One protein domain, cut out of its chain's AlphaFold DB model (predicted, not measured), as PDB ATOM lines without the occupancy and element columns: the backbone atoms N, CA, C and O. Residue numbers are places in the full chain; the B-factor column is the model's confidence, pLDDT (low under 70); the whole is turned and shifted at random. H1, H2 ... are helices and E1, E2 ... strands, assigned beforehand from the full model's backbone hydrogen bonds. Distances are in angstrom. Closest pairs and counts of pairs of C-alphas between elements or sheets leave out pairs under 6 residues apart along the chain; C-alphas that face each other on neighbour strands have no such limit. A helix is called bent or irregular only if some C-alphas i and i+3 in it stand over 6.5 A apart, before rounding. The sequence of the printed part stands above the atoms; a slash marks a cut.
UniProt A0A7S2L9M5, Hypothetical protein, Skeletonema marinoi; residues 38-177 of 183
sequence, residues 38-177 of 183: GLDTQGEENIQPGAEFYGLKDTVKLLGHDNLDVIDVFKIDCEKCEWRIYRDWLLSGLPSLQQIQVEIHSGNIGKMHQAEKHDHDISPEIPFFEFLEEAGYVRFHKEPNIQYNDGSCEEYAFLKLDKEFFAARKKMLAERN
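Overview. This is residues 38 to 177 of the 183 residues of the protein "Hypothetical protein" of Skeletonema marinoi (UniProt A0A7S2L9M5). A twisted sheet of four strands has the helix H4 packed along one face, over the edge strand E3, in two layers. Beyond the other edge strand, E1, lies a lobe made of H1 and the loop of residues 38 to 55, and residues 167 to 177, mostly H5, stick out as an arm. The printed part has 140 residues with five named helices and four named strands, in the order H1 E1 H2 E2 H3 H4 E3 E4 H5; the sheet is mixed, in the order E1 E2 E4 E3. The class is mixed, helices and strands, with 64 residues, under half, in named elements. The whole is compact, with a radius of gyration of the C-alphas of 16.6 A and spans of 52 by 37 by 35 A.

Arrangement. In the sheet, E2, residues 99 to 105, is antiparallel to E4, residues 153 to 160, at 160 degrees, with N 102 and O 156 2.9 A apart. E4 forms a hairpin with E3, residues 137 to 144, which bends by 59 degrees at residue 140; N 143 and O 155 are 2.9 A apart. E1, residues 74 to 76, is parallel to E2, with N 101 and O 74 2.8 A apart. E1, H2, residues 82 to 85, and E2 form a strand-helix-strand unit, two parallel neighbours with a helix between, its crossover right-handed. E2, H3, residues 109 to 112, H4, residues 125 to 134, and E3 form a split unit, with E4 between its strands, also right-handed. H4 is on the sheet at a height of 8.5 A, over E3 and along it, at 8 degrees on the local plane; the closest C-alphas are those of Leu 132 and Val 138, 7.7 A. H2 only grazes the sheet with residues 82 to 83, and H5, residues 163 to 175, with residues 163 to 166. H1, residues 56 to 62, and H3 are not on the sheet. In H1 and H4 every O i to N i+4 pair is within hydrogen-bond range, in H5 6 of 9; H2 and H3 are too short for such a pair.

Along the chain. H1 begins at C-alpha 56 (41.465, 85.068, 0.046). E2 is 19.0 A long, E3 20.0 A, E4 22.8 A and H4 14.2 A. H5, 18.9 A long, ends at C-alpha 175 (60.429, 70.476, 30.178); it is irregular, with C-alphas 165 and 168 7.2 A apart.

Size, cuts and confidence. The C-alphas of Gly 50 and Glu 175, the farthest apart, are 53.2 A from each other. The printed part has no cut. The links H1 to E1, H2 to E2 and H3 to H4 are long. Residues 114 to 119 stand free, and residues 107 to 124 have pLDDT under 70.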
ATOM      1  N   GLY A  38      32.801  90.472  -0.070       93.44
ATOM      2  CA  GLY A  38      33.347  89.927   1.168       93.44
ATOM      3  C   GLY A  38      34.336  88.782   0.954       93.44
ATOM      4  O   GLY A  38      34.548  88.297  -0.160       93.44
ATOM      5  N   LEU A  39      34.919  88.330   2.065       93.56
ATOM      6  CA  LEU A  39      35.719  87.109   2.127       93.56
ATOM      7  C   LEU A  39      34.875  85.941   2.647       93.56
ATOM      8  O   LEU A  39      34.070  86.111   3.560       93.56
ATOM      9  N   ASP A  40      35.091  84.755   2.092       91.88
ATOM     10  CA  ASP A  40      34.481  83.503   2.549       91.88
ATOM     11  C   ASP A  40      35.505  82.354   2.477       91.88
ATOM     12  O   ASP A  40      36.663  82.557   2.100       91.88
ATOM     13  N   THR A  41      35.101  81.150   2.883       91.62
ATOM     14  CA  THR A  41      35.918  79.937   2.785       91.62
ATOM     15  C   THR A  41      36.436  79.755   1.362       91.62
ATOM     16  O   THR A  41      35.707  79.945   0.385       91.62
ATOM     17  N   GLN A  42      37.694  79.341   1.237       94.00
ATOM     18  CA  GLN A  42      38.280  79.042  -0.057       94.00
ATOM     19  C   GLN A  42      37.546  77.865  -0.717       94.00
ATOM     20  O   GLN A  42      37.609  76.726  -0.253       94.00
ATOM     21  N   GLY A  43      36.864  78.148  -1.827       87.00
ATOM     22  CA  GLY A  43      36.233  77.143  -2.679       87.00
ATOM     23  C   GLY A  43      37.193  76.543  -3.709       87.00
ATOM     24  O   GLY A  43      38.392  76.837  -3.729       87.00
ATOM     25  N   GLU A  44      36.648  75.717  -4.607       82.75
ATOM     26  CA  GLU A  44      37.355  75.312  -5.828       82.75
ATOM     27  C   GLU A  44      37.721  76.549  -6.664       82.75
ATOM     28  O   GLU A  44      36.950  77.507  -6.704       82.75
ATOM     29  N   GLU A  45      38.870  76.525  -7.350       72.00
ATOM     30  CA  GLU A  45      39.378  77.650  -8.154       72.00
ATOM     31  C   GLU A  45      38.517  77.912  -9.406       72.00
ATOM     32  O   GLU A  45      38.908  77.637 -10.539       72.00
ATOM     33  N   ASN A  46      37.329  78.472  -9.198       74.69
ATOM     34  CA  ASN A  46      36.354  78.835 -10.216       74.69
ATOM     35  C   ASN A  46      35.910  80.282  -9.982       74.69
ATOM     36  O   ASN A  46      34.772  80.554  -9.600       74.69
ATOM     37  N   ILE A  47      36.838  81.218 -10.197       82.06
ATOM     38  CA  ILE A  47      36.608  82.650  -9.995       82.06
ATOM     39  C   ILE A  47      35.517  83.135 -10.953       82.06
ATOM     40  O   ILE A  47      35.707  83.156 -12.170       82.06
ATOM     41  N   GLN A  48      34.388  83.570 -10.397       84.75
ATOM     42  CA  GLN A  48      33.325  84.251 -11.131       84.75
ATOM     43  C   GLN A  48      33.397  85.751 -10.825       84.75
ATOM     44  O   GLN A  48      33.074  86.146  -9.705       84.75
ATOM     45  N   PRO A  49      33.846  86.610 -11.760       84.56
ATOM     46  CA  PRO A  49      33.859  88.055 -11.542       84.56
ATOM     47  C   PRO A  49      32.455  88.597 -11.230       84.56
ATOM     48  O   PRO A  49      31.499  88.270 -11.930       84.56
ATOM     49  N   GLY A  50      32.341  89.437 -10.199       85.50
ATOM     50  CA  GLY A  50      31.070  89.994  -9.724       85.50
ATOM     51  C   GLY A  50      30.322  89.145  -8.686       85.50
ATOM     52  O   GLY A  50      29.163  89.438  -8.407       85.50
ATOM     53  N   ALA A  51      30.950  88.108  -8.128       90.25
ATOM     54  CA  ALA A  51      30.420  87.384  -6.978       90.25
ATOM     55  C   ALA A  51      30.462  88.253  -5.711       90.25
ATOM     56  O   ALA A  51      31.313  89.129  -5.563       90.25
ATOM     57  N   GLU A  52      29.533  87.986  -4.795       93.12
ATOM     58  CA  GLU A  52      29.425  88.703  -3.518       93.12
ATOM     59  C   GLU A  52      30.546  88.319  -2.541       93.12
ATOM     60  O   GLU A  52      30.941  89.133  -1.711       93.12
ATOM     61  N   PHE A  53      31.086  87.103  -2.666       93.44
ATOM     62  CA  PHE A  53      32.130  86.573  -1.797       93.44
ATOM     63  C   PHE A  53      33.212  85.844  -2.590       93.44
ATOM     64  O   PHE A  53      32.920  85.143  -3.563       93.44
ATOM     65  N   TYR A  54      34.451  85.964  -2.117       94.94
ATOM     66  CA  TYR A  54      35.614  85.261  -2.652       94.94
ATOM     67  C   TYR A  54      36.464  84.664  -1.532       94.94
ATOM     68  O   TYR A  54      36.534  85.210  -0.433       94.94
ATOM     69  N   GLY A  55      37.188  83.582  -1.825       95.06
ATOM     70  CA  GLY A  55      38.293  83.156  -0.969       95.06
ATOM     71  C   GLY A  55      39.439  84.172  -0.997       95.06
ATOM     72  O   GLY A  55      39.572  84.963  -1.940       95.06
ATOM     73  N   LEU A  56      40.315  84.154   0.014       96.19
ATOM     74  CA  LEU A  56      41.465  85.068   0.046       96.19
ATOM     75  C   LEU A  56      42.408  84.839  -1.147       96.19
ATOM     76  O   LEU A  56      42.913  85.803  -1.720       96.19
ATOM     77  N   LYS A  57      42.610  83.582  -1.565       95.62
ATOM     78  CA  LYS A  57      43.464  83.250  -2.719       95.62
ATOM     79  C   LYS A  57      42.890  83.793  -4.020       95.62
ATOM     80  O   LYS A  57      43.621  84.380  -4.816       95.62
ATOM     81  N   ASP A  58      41.582  83.656  -4.203       95.69
ATOM     82  CA  ASP A  58      40.884  84.213  -5.359       95.69
ATOM     83  C   ASP A  58      40.915  85.741  -5.348       95.69
ATOM     84  O   ASP A  58      41.154  86.349  -6.388       95.69
ATOM     85  N   THR A  59      40.764  86.353  -4.172       95.88
ATOM     86  CA  THR A  59      40.884  87.805  -3.993       95.88
ATOM     87  C   THR A  59      42.268  88.287  -4.416       95.88
ATOM     88  O   THR A  59      42.368  89.140  -5.291       95.88
ATOM     89  N   VAL A  60      43.346  87.698  -3.888       96.44
ATOM     90  CA  VAL A  60      44.727  88.037  -4.280       96.44
ATOM     91  C   VAL A  60      44.928  87.903  -5.793       96.44
ATOM     92  O   VAL A  60      45.511  88.785  -6.425       96.44
ATOM     93  N   LYS A  61      44.397  86.841  -6.404       95.19
ATOM     94  CA  LYS A  61      44.500  86.614  -7.850       95.19
ATOM     95  C   LYS A  61      43.704  87.629  -8.673       95.19
ATOM     96  O   LYS A  61      44.207  88.102  -9.689       95.19
ATOM     97  N   LEU A  62      42.495  87.993  -8.246       95.31
ATOM     98  CA  LEU A  62      41.660  89.010  -8.899       95.31
ATOM     99  C   LEU A  62      42.325  90.388  -8.914       95.31
ATOM    100  O   LEU A  62      42.156  91.135  -9.875       95.31
ATOM    101  N   LEU A  63      43.099  90.704  -7.876       95.88
ATOM    102  CA  LEU A  63      43.884  91.935  -7.807       95.88
ATOM    103  C   LEU A  63      45.168  91.883  -8.656       95.88
ATOM    104  O   LEU A  63      45.813  92.909  -8.833       95.88
ATOM    105  N   GLY A  64      45.557  90.715  -9.180       96.12
ATOM    106  CA  GLY A  64      46.847  90.523  -9.855       96.12
ATOM    107  C   GLY A  64      48.039  90.501  -8.890       96.12
ATOM    108  O   GLY A  64      49.155  90.853  -9.265       96.12
ATOM    109  N   HIS A  65      47.796  90.124  -7.633       96.88
ATOM    110  CA  HIS A  65      48.774  90.115  -6.543       96.88
ATOM    111  C   HIS A  65      49.365  88.722  -6.273       96.88
ATOM    112  O   HIS A  65      49.994  88.490  -5.244       96.88
ATOM    113  N   ASP A  66      49.186  87.783  -7.200       93.69
ATOM    114  CA  ASP A  66      49.669  86.399  -7.126       93.69
ATOM    115  C   ASP A  66      51.201  86.277  -7.158       93.69
ATOM    116  O   ASP A  66      51.748  85.251  -6.763       93.69
ATOM    117  N   ASN A  67      51.887  87.336  -7.590       95.12
ATOM    118  CA  ASN A  67      53.346  87.415  -7.635       95.12
ATOM    119  C   ASN A  67      53.945  88.238  -6.481       95.12
ATOM    120  O   ASN A  67      55.139  88.534  -6.506       95.12
ATOM    121  N   LEU A  68      53.138  88.647  -5.493       96.25
ATOM    122  CA  LEU A  68      53.657  89.304  -4.295       96.25
ATOM    123  C   LEU A  68      54.279  88.275  -3.351       96.25
ATOM    124  O   LEU A  68      53.660  87.268  -3.013       96.25
ATOM    125  N   ASP A  69      55.471  88.582  -2.848       96.50
ATOM    126  CA  ASP A  69      56.077  87.795  -1.773       96.50
ATOM    127  C   ASP A  69      55.356  88.031  -0.437       96.50
ATOM    128  O   ASP A  69      55.223  87.115   0.380       96.50
ATOM    129  N   VAL A  70      54.898  89.269  -0.200       97.56
ATOM    130  CA  VAL A  70      54.400  89.737   1.099       97.56
ATOM    131  C   VAL A  70      53.216  90.698   0.946       97.56
ATOM    132  O   VAL A  70      53.207  91.557   0.068       97.56
ATOM    133  N   ILE A  71      52.245  90.572   1.851       98.12
ATOM    134  CA  ILE A  71      51.266  91.602   2.214       98.12
ATOM    135  C   ILE A  71      51.666  92.128   3.597       98.12
ATOM    136  O   ILE A  71      51.674  91.373   4.572       98.12
ATOM    137  N   ASP A  72      52.010  93.414   3.696       97.38
ATOM    138  CA  ASP A  72      52.552  93.991   4.935       97.38
ATOM    139  C   ASP A  72      51.555  93.962   6.101       97.38
ATOM    140  O   ASP A  72      51.920  93.669   7.243       97.38
ATOM    141  N   VAL A  73      50.286  94.266   5.816       97.62
ATOM    142  CA  VAL A  73      49.202  94.295   6.801       97.62
ATOM    143  C   VAL A  73      47.946  93.689   6.194       97.62
ATOM    144  O   VAL A  73      47.388  94.217   5.237       97.62
ATOM    145  N   PHE A  74      47.476  92.603   6.795       98.38
ATOM    146  CA  PHE A  74      46.158  92.035   6.552       98.38
ATOM    147  C   PHE A  74      45.272  92.331   7.765       98.38
ATOM    148  O   PHE A  74      45.514  91.781   8.840       98.38
ATOM    149  N   LYS A  75      44.285  93.225   7.617       97.94
ATOM    150  CA  LYS A  75      43.271  93.491   8.650       97.94
ATOM    151  C   LYS A  75      41.945  92.846   8.259       97.94
ATOM    152  O   LYS A  75      41.521  93.006   7.117       97.94
ATOM    153  N   ILE A  76      41.293  92.160   9.197       96.50
ATOM    154  CA  ILE A  76      39.983  91.541   8.989       96.50
ATOM    155  C   ILE A  76      39.059  91.748  10.194       96.50
ATOM    156  O   ILE A  76      39.444  91.548  11.342       96.50
ATOM    157  N   ASP A  77      37.833  92.142   9.891       94.25
ATOM    158  CA  ASP A  77      36.675  92.177  10.776       94.25
ATOM    159  C   ASP A  77      35.515  91.686   9.904       94.25
ATOM    160  O   ASP A  77      35.225  92.277   8.863       94.25
ATOM    161  N   CYS A  78      34.978  90.510  10.221       89.06
ATOM    162  CA  CYS A  78      34.043  89.817   9.338       89.06
ATOM    163  C   CYS A  78      32.917  89.103  10.083       89.06
ATOM    164  O   CYS A  78      32.357  88.127   9.576       89.06
ATOM    165  N   GLU A  79      32.576  89.591  11.274       88.31
ATOM    166  CA  GLU A  79      31.376  89.182  12.004       88.31
ATOM    167  C   GLU A  79      31.266  87.655  12.196       88.31
ATOM    168  O   GLU A  79      30.275  87.029  11.800       88.31
ATOM    169  N   LYS A  80      32.271  87.046  12.848       86.69
ATOM    170  CA  LYS A  80      32.403  85.600  13.155       86.69
ATOM    171  C   LYS A  80      32.936  84.718  12.030       86.69
ATOM    172  O   LYS A  80      33.101  83.510  12.240       86.69
ATOM    173  N   CYS A  81      33.197  85.255  10.838       86.50
ATOM    174  CA  CYS A  81      33.775  84.445   9.767       86.50
ATOM    175  C   CYS A  81      35.195  83.952  10.112       86.50
ATOM    176  O   CYS A  81      35.600  82.893   9.626       86.50
ATOM    177  N   GLU A  82      35.918  84.657  10.990       90.56
ATOM    178  CA  GLU A  82      37.293  84.378  11.399       90.56
ATOM    179  C   GLU A  82      37.462  82.940  11.888       90.56
ATOM    180  O   GLU A  82      38.425  82.277  11.510       90.56
ATOM    181  N   TRP A  83      36.475  82.400  12.606       86.81
ATOM    182  CA  TRP A  83      36.497  81.026  13.111       86.81
ATOM    183  C   TRP A  83      36.485  79.969  12.015       86.81
ATOM    184  O   TRP A  83      37.039  78.882  12.188       86.81
ATOM    185  N   ARG A  84      35.855  80.285  10.885       86.31
ATOM    186  CA  ARG A  84      35.680  79.365   9.763       86.31
ATOM    187  C   ARG A  84      36.813  79.480   8.749       86.31
ATOM    188  O   ARG A  84      37.203  78.465   8.180       86.31
ATOM    189  N   ILE A  85      37.344  80.684   8.527       91.38
ATOM    190  CA  ILE A  85      38.242  80.951   7.392       91.38
ATOM    191  C   ILE A  85      39.708  81.186   7.777       91.38
ATOM    192  O   ILE A  85      40.542  81.310   6.885       91.38
ATOM    193  N   TYR A  86      40.074  81.233   9.065       94.38
ATOM    194  CA  TYR A  86      41.452  81.576   9.463       94.38
ATOM    195  C   TYR A  86      42.530  80.654   8.882       94.38
ATOM    196  O   TYR A  86      43.669  81.072   8.665       94.38
ATOM    197  N   ARG A  87      42.187  79.387   8.626       95.00
ATOM    198  CA  ARG A  87      43.107  78.427   8.003       95.00
ATOM    199  C   ARG A  87      43.402  78.789   6.554       95.00
ATOM    200  O   ARG A  87      44.520  78.561   6.089       95.00
ATOM    201  N   ASP A  88      42.436  79.408   5.882       95.88
ATOM    202  CA  ASP A  88      42.549  79.792   4.482       95.88
ATOM    203  C   ASP A  88      43.501  80.978   4.288       95.88
ATOM    204  O   ASP A  88      44.089  81.137   3.219       95.88
ATOM    205  N   TRP A  89      43.734  81.775   5.339       97.12
ATOM    206  CA  TRP A  89      44.639  82.927   5.292       97.12
ATOM    207  C   TRP A  89      46.089  82.550   4.984       97.12
ATOM    208  O   TRP A  89      46.863  83.388   4.529       97.12
ATOM    209  N   LEU A  90      46.466  81.297   5.254       97.25
ATOM    210  CA  LEU A  90      47.833  80.793   5.128       97.25
ATOM    211  C   LEU A  90      47.953  79.654   4.104       97.25
ATOM    212  O   LEU A  90      48.891  78.854   4.181       97.25
ATOM    213  N   LEU A  91      47.008  79.547   3.163       95.75
ATOM    214  CA  LEU A  91      47.078  78.563   2.082       95.75
ATOM    215  C   LEU A  91      48.348  78.720   1.246       95.75
ATOM    216  O   LEU A  91      48.868  79.813   1.022       95.75
ATOM    217  N   SER A  92      48.825  77.596   0.713       93.94
ATOM    218  CA  SER A  92      49.947  77.592  -0.221       93.94
ATOM    219  C   SER A  92      49.635  78.423  -1.469       93.94
ATOM    220  O   SER A  92      48.572  78.260  -2.076       93.94
ATOM    221  N   GLY A  93      50.598  79.242  -1.891       92.06
ATOM    222  CA  GLY A  93      50.462  80.123  -3.053       92.06
ATOM    223  C   GLY A  93      49.854  81.490  -2.736       92.06
ATOM    224  O   GLY A  93      49.668  82.274  -3.659       92.06
ATOM    225  N   LEU A  94      49.553  81.782  -1.468       96.69
ATOM    226  CA  LEU A  94      49.312  83.147  -1.007       96.69
ATOM    227  C   LEU A  94      50.639  83.858  -0.678       96.69
ATOM    228  O   LEU A  94      51.568  83.197  -0.196       96.69
ATOM    229  N   PRO A  95      50.712  85.190  -0.859       97.81
ATOM    230  CA  PRO A  95      51.763  86.014  -0.275       97.81
ATOM    231  C   PRO A  95      51.842  85.813   1.241       97.81
ATOM    232  O   PRO A  95      50.838  85.542   1.906       97.81
ATOM    233  N   SER A  96      53.030  85.984   1.819       97.56
ATOM    234  CA  SER A  96      53.175  85.967   3.274       97.56
ATOM    235  C   SER A  96      52.461  87.167   3.891       97.56
ATOM    236  O   SER A  96      52.644  88.290   3.435       97.56
ATOM    237  N   LEU A  97      51.686  86.967   4.955       98.44
ATOM    238  CA  LEU A  97      51.109  88.083   5.703       98.44
ATOM    239  C   LEU A  97      52.133  88.505   6.761       98.44
ATOM    240  O   LEU A  97      52.426  87.740   7.676       98.44
ATOM    241  N   GLN A  98      52.725  89.692   6.644       98.38
ATOM    242  CA  GLN A  98      53.728  90.135   7.619       98.38
ATOM    243  C   GLN A  98      53.073  90.478   8.962       98.38
ATOM    244  O   GLN A  98      53.606  90.139  10.024       98.38
ATOM    245  N   GLN A  99      51.899  91.109   8.915       98.50
ATOM    246  CA  GLN A  99      51.044  91.354  10.069       98.50
ATOM    247  C   GLN A  99      49.615  90.895   9.793       98.50
ATOM    248  O   GLN A  99      49.079  91.133   8.712       98.50
ATOM    249  N   ILE A 100      48.994  90.288  10.804       98.69
ATOM    250  CA  ILE A 100      47.560  89.987  10.819       98.69
ATOM    251  C   ILE A 100      46.939  90.804  11.946       98.69
ATOM    252  O   ILE A 100      47.371  90.696  13.092       98.69
ATOM    253  N   GLN A 101      45.945  91.621  11.623       98.38
ATOM    254  CA  GLN A 101      45.114  92.343  12.582       98.38
ATOM    255  C   GLN A 101      43.692  91.810  12.447       98.38
ATOM    256  O   GLN A 101      43.143  91.795  11.352       98.38
ATOM    257  N   VAL A 102      43.111  91.319  13.526       97.00
ATOM    258  CA  VAL A 102      41.825  90.624  13.476       97.00
ATOM    259  C   VAL A 102      40.966  91.056  14.643       97.00
ATOM    260  O   VAL A 102      41.405  90.938  15.789       97.00
ATOM    261  N   GLU A 103      39.749  91.505  14.355       94.69
ATOM    262  CA  GLU A 103      38.710  91.574  15.374       94.69
ATOM    263  C   GLU A 103      38.106  90.178  15.526       94.69
ATOM    264  O   GLU A 103      37.606  89.586  14.572       94.69
ATOM    265  N   ILE A 104      38.223  89.628  16.726       91.38
ATOM    266  CA  ILE A 104      37.635  88.352  17.096       91.38
ATOM    267  C   ILE A 104      36.282  88.627  17.741       91.38
ATOM    268  O   ILE A 104      36.218  89.244  18.809       91.38
ATOM    269  N   HIS A 105      35.208  88.123  17.139       88.06
ATOM    270  CA  HIS A 105      33.853  88.272  17.661       88.06
ATOM    271  C   HIS A 105      33.588  87.149  18.664       88.06
ATOM    272  O   HIS A 105      33.236  86.024  18.295       88.06
ATOM    273  N   SER A 106      33.718  87.461  19.956       71.94
ATOM    274  CA  SER A 106      33.385  86.554  21.061       71.94
ATOM    275  C   SER A 106      31.871  86.322  21.072       71.94
ATOM    276  O   SER A 106      31.081  87.042  21.682       71.94
ATOM    277  N   GLY A 107      31.424  85.310  20.340       54.72
ATOM    278  CA  GLY A 107      30.053  84.828  20.400       54.72
ATOM    279  C   GLY A 107      29.863  83.888  21.586       54.72
ATOM    280  O   GLY A 107      30.810  83.301  22.087       54.72
ATOM    281  N   ASN A 108      28.617  83.649  21.999       49.62
ATOM    282  CA  ASN A 108      28.277  82.406  22.695       49.62
ATOM    283  C   ASN A 108      28.717  81.218  21.815       49.62
ATOM    284  O   ASN A 108      27.918  80.728  21.015       49.62
ATOM    285  N   ILE A 109      29.956  80.747  21.956       50.59
ATOM    286  CA  ILE A 109      30.496  79.567  21.262       50.59
ATOM    287  C   ILE A 109      29.553  78.381  21.493       50.59
ATOM    288  O   ILE A 109      29.226  77.636  20.573       50.59
ATOM    289  N   GLY A 110      28.947  78.332  22.690       41.78
ATOM    290  CA  GLY A 110      27.862  77.430  23.083       41.78
ATOM    291  C   GLY A 110      26.663  77.347  22.121       41.78
ATOM    292  O   GLY A 110      25.938  76.357  22.158       41.78
ATOM    293  N   LYS A 111      26.429  78.341  21.249       40.19
ATOM    294  CA  LYS A 111      25.352  78.323  20.239       40.19
ATOM    295  C   LYS A 111      25.831  78.039  18.810       40.19
ATOM    296  O   LYS A 111      24.995  77.636  18.004       40.19
ATOM    297  N   MET A 112      27.126  78.167  18.498       43.62
ATOM    298  CA  MET A 112      27.685  77.669  17.225       43.62
ATOM    299  C   MET A 112      27.698  76.134  17.170       43.62
ATOM    300  O   MET A 112      27.491  75.566  16.099       43.62
ATOM    301  N   HIS A 113      27.759  75.459  18.327       41.25
ATOM    302  CA  HIS A 113      27.610  73.997  18.443       41.25
ATOM    303  C   HIS A 113      26.262  73.430  17.948       41.25
ATOM    304  O   HIS A 113      26.075  72.212  17.952       41.25
ATOM    305  N   GLN A 114      25.294  74.265  17.546       40.47
ATOM    306  CA  GLN A 114      24.040  73.775  16.962       40.47
ATOM    307  C   GLN A 114      24.042  73.709  15.432       40.47
ATOM    308  O   GLN A 114      23.213  72.982  14.885       40.47
ATOM    309  N   ALA A 115      24.949  74.416  14.747       40.97
ATOM    310  CA  ALA A 115      25.012  74.397  13.283       40.97
ATOM    311  C   ALA A 115      25.953  73.306  12.747       40.97
ATOM    312  O   ALA A 115      25.654  72.709  11.717       40.97
ATOM    313  N   GLU A 116      27.017  72.960  13.477       43.47
ATOM    314  CA  GLU A 116      27.969  71.919  13.072       43.47
ATOM    315  C   GLU A 116      28.241  70.981  14.256       43.47
ATOM    316  O   GLU A 116      29.014  71.268  15.163       43.47
ATOM    317  N   LYS A 117      27.522  69.852  14.286       38.59
ATOM    318  CA  LYS A 117      27.593  68.813  15.331       38.59
ATOM    319  C   LYS A 117      28.844  67.935  15.210       38.59
ATOM    320  O   LYS A 117      28.736  66.708  15.215       38.59
ATOM    321  N   HIS A 118      30.020  68.534  15.098       39.25
ATOM    322  CA  HIS A 118      31.273  67.797  15.155       39.25
ATOM    323  C   HIS A 118      32.235  68.532  16.086       39.25
ATOM    324  O   HIS A 118      32.769  69.574  15.744       39.25
ATOM    325  N   ASP A 119      32.416  67.930  17.260       39.31
ATOM    326  CA  ASP A 119      33.291  68.318  18.367       39.31
ATOM    327  C   ASP A 119      32.712  69.334  19.372       39.31
ATOM    328  O   ASP A 119      32.520  70.519  19.113       39.31
ATOM    329  N   HIS A 120      32.367  68.823  20.555       41.69
ATOM    330  CA  HIS A 120      31.636  69.532  21.611       41.69
ATOM    331  C   HIS A 120      32.534  70.099  22.723       41.69
ATOM    332  O   HIS A 120      31.991  70.610  23.696       41.69
ATOM    333  N   ASP A 121      33.862  70.025  22.597       43.75
ATOM    334  CA  ASP A 121      34.758  70.244  23.749       43.75
ATOM    335  C   ASP A 121      35.897  71.251  23.524       43.75
ATOM    336  O   ASP A 121      36.671  71.511  24.441       43.75
ATOM    337  N   ILE A 122      36.013  71.858  22.335       49.16
ATOM    338  CA  ILE A 122      37.079  72.827  22.050       49.16
ATOM    339  C   ILE A 122      36.480  74.146  21.561       49.16
ATOM    340  O   ILE A 122      35.957  74.254  20.455       49.16
ATOM    341  N   SER A 123      36.602  75.157  22.416       60.72
ATOM    342  CA  SER A 123      36.518  76.577  22.082       60.72
ATOM    343  C   SER A 123      37.391  76.844  20.831       60.72
ATOM    344  O   SER A 123      38.595  76.575  20.909       60.72
ATOM    345  N   PRO A 124      36.860  77.309  19.677       69.75
ATOM    346  CA  PRO A 124      37.630  77.509  18.435       69.75
ATOM    347  C   PRO A 124      38.821  78.479  18.588       69.75
ATOM    348  O   PRO A 124      39.730  78.484  17.759       69.75
ATOM    349  N   GLU A 125      38.859  79.236  19.683       77.38
ATOM    350  CA  GLU A 125      39.914  80.142  20.126       77.38
ATOM    351  C   GLU A 125      41.269  79.444  20.256       77.38
ATOM    352  O   GLU A 125      42.267  79.945  19.734       77.38
ATOM    353  N   ILE A 126      41.338  78.298  20.950       82.44
ATOM    354  CA  ILE A 126      42.619  77.608  21.176       82.44
ATOM    355  C   ILE A 126      43.204  77.141  19.832       82.44
ATOM    356  O   ILE A 126      44.322  77.560  19.514       82.44
ATOM    357  N   PRO A 127      42.467  76.390  18.983       86.25
ATOM    358  CA  PRO A 127      42.941  76.020  17.651       86.25
ATOM    359  C   PRO A 127      43.351  77.211  16.781       86.25
ATOM    360  O   PRO A 127      44.327  77.108  16.039       86.25
ATOM    361  N   PHE A 128      42.635  78.337  16.873       90.62
ATOM    362  CA  PHE A 128      42.963  79.562  16.148       90.62
ATOM    363  C   PHE A 128      44.345  80.108  16.543       90.62
ATOM    364  O   PHE A 128      45.214  80.301  15.687       90.62
ATOM    365  N   PHE A 129      44.587  80.311  17.843       91.69
ATOM    366  CA  PHE A 129      45.861  80.856  18.317       91.69
ATOM    367  C   PHE A 129      47.023  79.876  18.135       91.69
ATOM    368  O   PHE A 129      48.124  80.299  17.774       91.69
ATOM    369  N   GLU A 130      46.798  78.579  18.357       90.69
ATOM    370  CA  GLU A 130      47.818  77.550  18.150       90.69
ATOM    371  C   GLU A 130      48.246  77.469  16.686       90.69
ATOM    372  O   GLU A 130      49.445  77.456  16.402       90.69
ATOM    373  N   PHE A 131      47.285  77.484  15.759       94.38
ATOM    374  CA  PHE A 131      47.567  77.461  14.328       94.38
ATOM    375  C   PHE A 131      48.430  78.649  13.893       94.38
ATOM    376  O   PHE A 131      49.433  78.467  13.195       94.38
ATOM    377  N   LEU A 132      48.084  79.864  14.332       96.12
ATOM    378  CA  LEU A 132      48.863  81.060  14.013       96.12
ATOM    379  C   LEU A 132      50.272  80.991  14.625       96.12
ATOM    380  O   LEU A 132      51.257  81.245  13.927       96.12
ATOM    381  N   GLU A 133      50.409  80.567  15.884       94.50
ATOM    382  CA  GLU A 133      51.719  80.401  16.529       94.50
ATOM    383  C   GLU A 133      52.592  79.358  15.811       94.50
ATOM    384  O   GLU A 133      53.783  79.577  15.582       94.50
ATOM    385  N   GLU A 134      52.021  78.223  15.403       93.56
ATOM    386  CA  GLU A 134      52.723  77.176  14.649       93.56
ATOM    387  C   GLU A 134      53.162  77.632  13.260       93.56
ATOM    388  O   GLU A 134      54.221  77.225  12.755       93.56
ATOM    389  N   ALA A 135      52.382  78.527  12.664       96.38
ATOM    390  CA  ALA A 135      52.751  79.216  11.450       96.38
ATOM    391  C   ALA A 135      53.820  80.302  11.674       96.38
ATOM    392  O   ALA A 135      54.365  80.787  10.687       96.38
ATOM    393  N   GLY A 136      54.193  80.640  12.912       96.88
ATOM    394  CA  GLY A 136      55.230  81.629  13.234       96.88
ATOM    395  C   GLY A 136      54.695  83.028  13.539       96.88
ATOM    396  O   GLY A 136      55.447  83.994  13.477       96.88
ATOM    397  N   TYR A 137      53.407  83.163  13.844       97.81
ATOM    398  CA  TYR A 137      52.813  84.438  14.231       97.81
ATOM    399  C   TYR A 137      52.814  84.607  15.748       97.81
ATOM    400  O   TYR A 137      52.238  83.802  16.480       97.81
ATOM    401  N   VAL A 138      53.442  85.677  16.234       96.44
ATOM    402  CA  VAL A 138      53.403  86.052  17.650       96.44
ATOM    403  C   VAL A 138      52.332  87.112  17.873       96.44
ATOM    404  O   VAL A 138      52.256  88.083  17.126       96.44
ATOM    405  N   ARG A 139      51.525  86.955  18.924       96.12
ATOM    406  CA  ARG A 139      50.627  88.016  19.399       96.12
ATOM    407  C   ARG A 139      51.442  89.115  20.061       96.12
ATOM    408  O   ARG A 139      52.194  88.822  20.990       96.12
ATOM    409  N   PHE A 140      51.263  90.356  19.627       96.62
ATOM    410  CA  PHE A 140      51.925  91.515  20.239       96.62
ATOM    411  C   PHE A 140      50.949  92.604  20.700       96.62
ATOM    412  O   PHE A 140      51.357  93.501  21.435       96.62
ATOM    413  N   HIS A 141      49.671  92.513  20.321       97.06
ATOM    414  CA  HIS A 141      48.621  93.418  20.778       97.06
ATOM    415  C   HIS A 141      47.305  92.670  21.014       97.06
ATOM    416  O   HIS A 141      47.012  91.696  20.314       97.06
ATOM    417  N   LYS A 142      46.533  93.150  21.993       94.44
ATOM    418  CA  LYS A 142      45.152  92.757  22.281       94.44
ATOM    419  C   LYS A 142      44.415  93.966  22.862       94.44
ATOM    420  O   LYS A 142      44.895  94.523  23.848       94.44
ATOM    421  N   GLU A 143      43.245  94.303  22.331       93.44
ATOM    422  CA  GLU A 143      42.388  95.365  22.867       93.44
ATOM    423  C   GLU A 143      40.895  95.013  22.731       93.44
ATOM    424  O   GLU A 143      40.455  94.655  21.642       93.44
ATOM    425  N   PRO A 144      40.094  95.088  23.811       90.88
ATOM    426  CA  PRO A 144      38.647  94.905  23.714       90.88
ATOM    427  C   PRO A 144      37.966  96.130  23.084       90.88
ATOM    428  O   PRO A 144      38.246  97.270  23.462       90.88
ATOM    429  N   ASN A 145      37.000  95.904  22.193       87.50
ATOM    430  CA  ASN A 145      36.212  96.949  21.539       87.50
ATOM    431  C   ASN A 145      35.106  97.506  22.458       87.50
ATOM    432  O   ASN A 145      33.912  97.345  22.232       87.50
ATOM    433  N   ILE A 146      35.490  98.223  23.510       89.62
ATOM    434  CA  ILE A 146      34.533  98.790  24.479       89.62
ATOM    435  C   ILE A 146      33.732  99.991  23.945       89.62
ATOM    436  O   ILE A 146      32.814 100.470  24.613       89.62
ATOM    437  N   GLN A 147      34.120 100.543  22.791       89.88
ATOM    438  CA  GLN A 147      33.467 101.715  22.208       89.88
ATOM    439  C   GLN A 147      32.219 101.327  21.414       89.88
ATOM    440  O   GLN A 147      31.213 102.038  21.475       89.88
ATOM    441  N   TYR A 148      32.293 100.230  20.660       85.25
ATOM    442  CA  TYR A 148      31.223  99.791  19.768       85.25
ATOM    443  C   TYR A 148      30.526  98.514  20.249       85.25
ATOM    444  O   TYR A 148      29.449  98.201  19.740       85.25
ATOM    445  N   ASN A 149      31.053  97.831  21.275       81.06
ATOM    446  CA  ASN A 149      30.332  96.782  21.992       81.06
ATOM    447  C   ASN A 149      30.670  96.705  23.494       81.06
ATOM    448  O   ASN A 149      31.250  97.619  24.075       81.06
ATOM    449  N   ASP A 150      30.233  95.632  24.154       83.19
ATOM    450  CA  ASP A 150      30.411  95.377  25.589       83.19
ATOM    451  C   ASP A 150      31.761  94.720  25.946       83.19
ATOM    452  O   ASP A 150      31.914  94.154  27.030       83.19
ATOM    453  N   GLY A 151      32.747  94.799  25.050       84.12
ATOM    454  CA  GLY A 151      34.022  94.090  25.143       84.12
ATOM    455  C   GLY A 151      33.962  92.647  24.636       84.12
ATOM    456  O   GLY A 151      34.935  91.917  24.797       84.12
ATOM    457  N   SER A 152      32.849  92.225  24.024       83.00
ATOM    458  CA  SER A 152      32.721  90.905  23.394       83.00
ATOM    459  C   SER A 152      33.407  90.802  22.031       83.00
ATOM    460  O   SER A 152      33.488  89.714  21.482       83.00
ATOM    461  N   CYS A 153      33.960  91.881  21.485       88.56
ATOM    462  CA  CYS A 153      34.831  91.821  20.314       88.56
ATOM    463  C   CYS A 153      36.215  92.266  20.744       88.56
ATOM    464  O   CYS A 153      36.358  93.263  21.455       88.56
ATOM    465  N   GLU A 154      37.224  91.500  20.359       91.62
ATOM    466  CA  GLU A 154      38.597  91.725  20.778       91.62
ATOM    467  C   GLU A 154      39.499  91.838  19.554       91.62
ATOM    468  O   GLU A 154      39.630  90.900  18.774       91.62
ATOM    469  N   GLU A 155      40.170  92.972  19.411       94.12
ATOM    470  CA  GLU A 155      41.157  93.209  18.366       94.12
ATOM    471  C   GLU A 155      42.492  92.585  18.783       94.12
ATOM    472  O   GLU A 155      43.077  92.950  19.806       94.12
ATOM    473  N   TYR A 156      43.007  91.654  17.983       96.81
ATOM    474  CA  TYR A 156      44.335  91.066  18.134       96.81
ATOM    475  C   TYR A 156      45.246  91.504  16.995       96.81
ATOM    476  O   TYR A 156      44.838  91.541  15.836       96.81
ATOM    477  N   ALA A 157      46.520  91.745  17.312       98.25
ATOM    478  CA  ALA A 157      47.554  91.916  16.296       98.25
ATOM    479  C   ALA A 157      48.655  90.866  16.436       98.25
ATOM    480  O   ALA A 157      49.155  90.572  17.532       98.25
ATOM    481  N   PHE A 158      49.049  90.340  15.286       98.56
ATOM    482  CA  PHE A 158      50.049  89.309  15.127       98.56
ATOM    483  C   PHE A 158      51.158  89.775  14.194       98.56
ATOM    484  O   PHE A 158      50.891  90.408  13.174       98.56
ATOM    485  N   LEU A 159      52.395  89.410  14.520       98.50
ATOM    486  CA  LEU A 159      53.573  89.664  13.695       98.50
ATOM    487  C   LEU A 159      54.194  88.336  13.270       98.50
ATOM    488  O   LEU A 159      54.388  87.446  14.102       98.50
ATOM    489  N   LYS A 160      54.535  88.213  11.987       98.12
ATOM    490  CA  LYS A 160      55.275  87.069  11.464       98.12
ATOM    491  C   LYS A 160      56.736  87.131  11.907       98.12
ATOM    492  O   LYS A 160      57.455  88.064  11.557       98.12
ATOM    493  N   LEU A 161      57.171  86.117  12.649       96.88
ATOM    494  CA  LEU A 161      58.557  85.912  13.063       96.88
ATOM    495  C   LEU A 161      59.086  84.577  12.536       96.88
ATOM    496  O   LEU A 161      58.326  83.685  12.145       96.88
ATOM    497  N   ASP A 162      60.409  84.431  12.565       95.44
ATOM    498  CA  ASP A 162      61.042  83.145  12.300       95.44
ATOM    499  C   ASP A 162      60.571  82.094  13.322       95.44
ATOM    500  O   ASP A 162      60.406  82.378  14.511       95.44
ATOM    501  N   LYS A 163      60.356  80.852  12.875       93.69
ATOM    502  CA  LYS A 163      59.895  79.765  13.749       93.69
ATOM    503  C   LYS A 163      60.904  79.432  14.855       93.69
ATOM    504  O   LYS A 163      60.492  78.940  15.909       93.69
ATOM    505  N   GLU A 164      62.188  79.731  14.660       93.81
ATOM    506  CA  GLU A 164      63.233  79.594  15.676       93.81
ATOM    507  C   GLU A 164      63.002  80.504  16.888       93.81
ATOM    508  O   GLU A 164      63.335  80.115  18.010       93.81
ATOM    509  N   PHE A 165      62.332  81.651  16.711       92.88
ATOM    510  CA  PHE A 165      61.945  82.536  17.817       92.88
ATOM    511  C   PHE A 165      61.143  81.789  18.898       92.88
ATOM    512  O   PHE A 165      61.285  82.041  20.095       92.88
ATOM    513  N   PHE A 166      60.337  80.802  18.494       90.38
ATOM    514  CA  PHE A 166      59.472  80.033  19.389       90.38
ATOM    515  C   PHE A 166      60.171  78.822  20.029       90.38
ATOM    516  O   PHE A 166      59.600  78.189  20.923       90.38
ATOM    517  N   ALA A 167      61.396  78.477  19.612       89.50
ATOM    518  CA  ALA A 167      62.080  77.256  20.040       89.50
ATOM    519  C   ALA A 167      62.323  77.216  21.558       89.50
ATOM    520  O   ALA A 167      62.067  76.197  22.203       89.50
ATOM    521  N   ALA A 168      62.748  78.339  22.148       86.31
ATOM    522  CA  ALA A 168      62.995  78.435  23.587       86.31
ATOM    523  C   ALA A 168      61.717  78.204  24.412       86.31
ATOM    524  O   ALA A 168      61.733  77.458  25.392       86.31
ATOM    525  N   ARG A 169      60.587  78.784  23.982       83.56
ATOM    526  CA  ARG A 169      59.288  78.598  24.644       83.56
ATOM    527  C   ARG A 169      58.799  77.157  24.520       83.56
ATOM    528  O   ARG A 169      58.366  76.588  25.518       83.56
ATOM    529  N   LYS A 170      58.908  76.550  23.333       85.00
ATOM    530  CA  LYS A 170      58.531  75.142  23.106       85.00
ATOM    531  C   LYS A 170      59.333  74.195  23.995       85.00
ATOM    532  O   LYS A 170      58.753  73.322  24.634       85.00
ATOM    533  N   LYS A 171      60.647  74.418  24.094       87.25
ATOM    534  CA  LYS A 171      61.527  73.661  24.990       87.25
ATOM    535  C   LYS A 171      61.091  73.792  26.453       87.25
ATOM    536  O   LYS A 171      60.927  72.778  27.121       87.25
ATOM    537  N   MET A 172      60.829  75.013  26.924       86.81
ATOM    538  CA  MET A 172      60.383  75.258  28.301       86.81
ATOM    539  C   MET A 172      59.040  74.577  28.623       86.81
ATOM    540  O   MET A 172      58.889  74.019  29.707       86.81
ATOM    541  N   LEU A 173      58.061  74.627  27.714       83.38
ATOM    542  CA  LEU A 173      56.760  73.974  27.917       83.38
ATOM    543  C   LEU A 173      56.914  72.451  28.026       83.38
ATOM    544  O   LEU A 173      56.392  71.851  28.966       83.38
ATOM    545  N   ALA A 174      57.711  71.850  27.134       84.12
ATOM    546  CA  ALA A 174      58.005  70.420  27.160       84.12
ATOM    547  C   ALA A 174      58.714  69.987  28.457       84.12
ATOM    548  O   ALA A 174      58.343  68.984  29.057       84.12
ATOM    549  N   GLU A 175      59.694  70.762  28.932       88.75
ATOM    550  CA  GLU A 175      60.429  70.476  30.178       88.75
ATOM    551  C   GLU A 175      59.548  70.546  31.434       88.75
ATOM    552  O   GLU A 175      59.838  69.887  32.431       88.75
ATOM    553  N   ARG A 176      58.472  71.340  31.402       83.06
ATOM    554  CA  ARG A 176      57.556  71.517  32.538       83.06
ATOM    555  C   ARG A 176      56.393  70.526  32.551       83.06
ATOM    556  O   ARG A 176      55.573  70.610  33.459       83.06
ATOM    557  N   ASN A 177      56.310  69.613  31.578       74.44
ATOM    558  CA  ASN A 177      55.152  68.731  31.380       74.44
ATOM    559  C   ASN A 177      53.814  69.495  31.291       74.44
ATOM    560  O   ASN A 177      52.759  68.925  31.544       74.44
TER     561      ASN A 177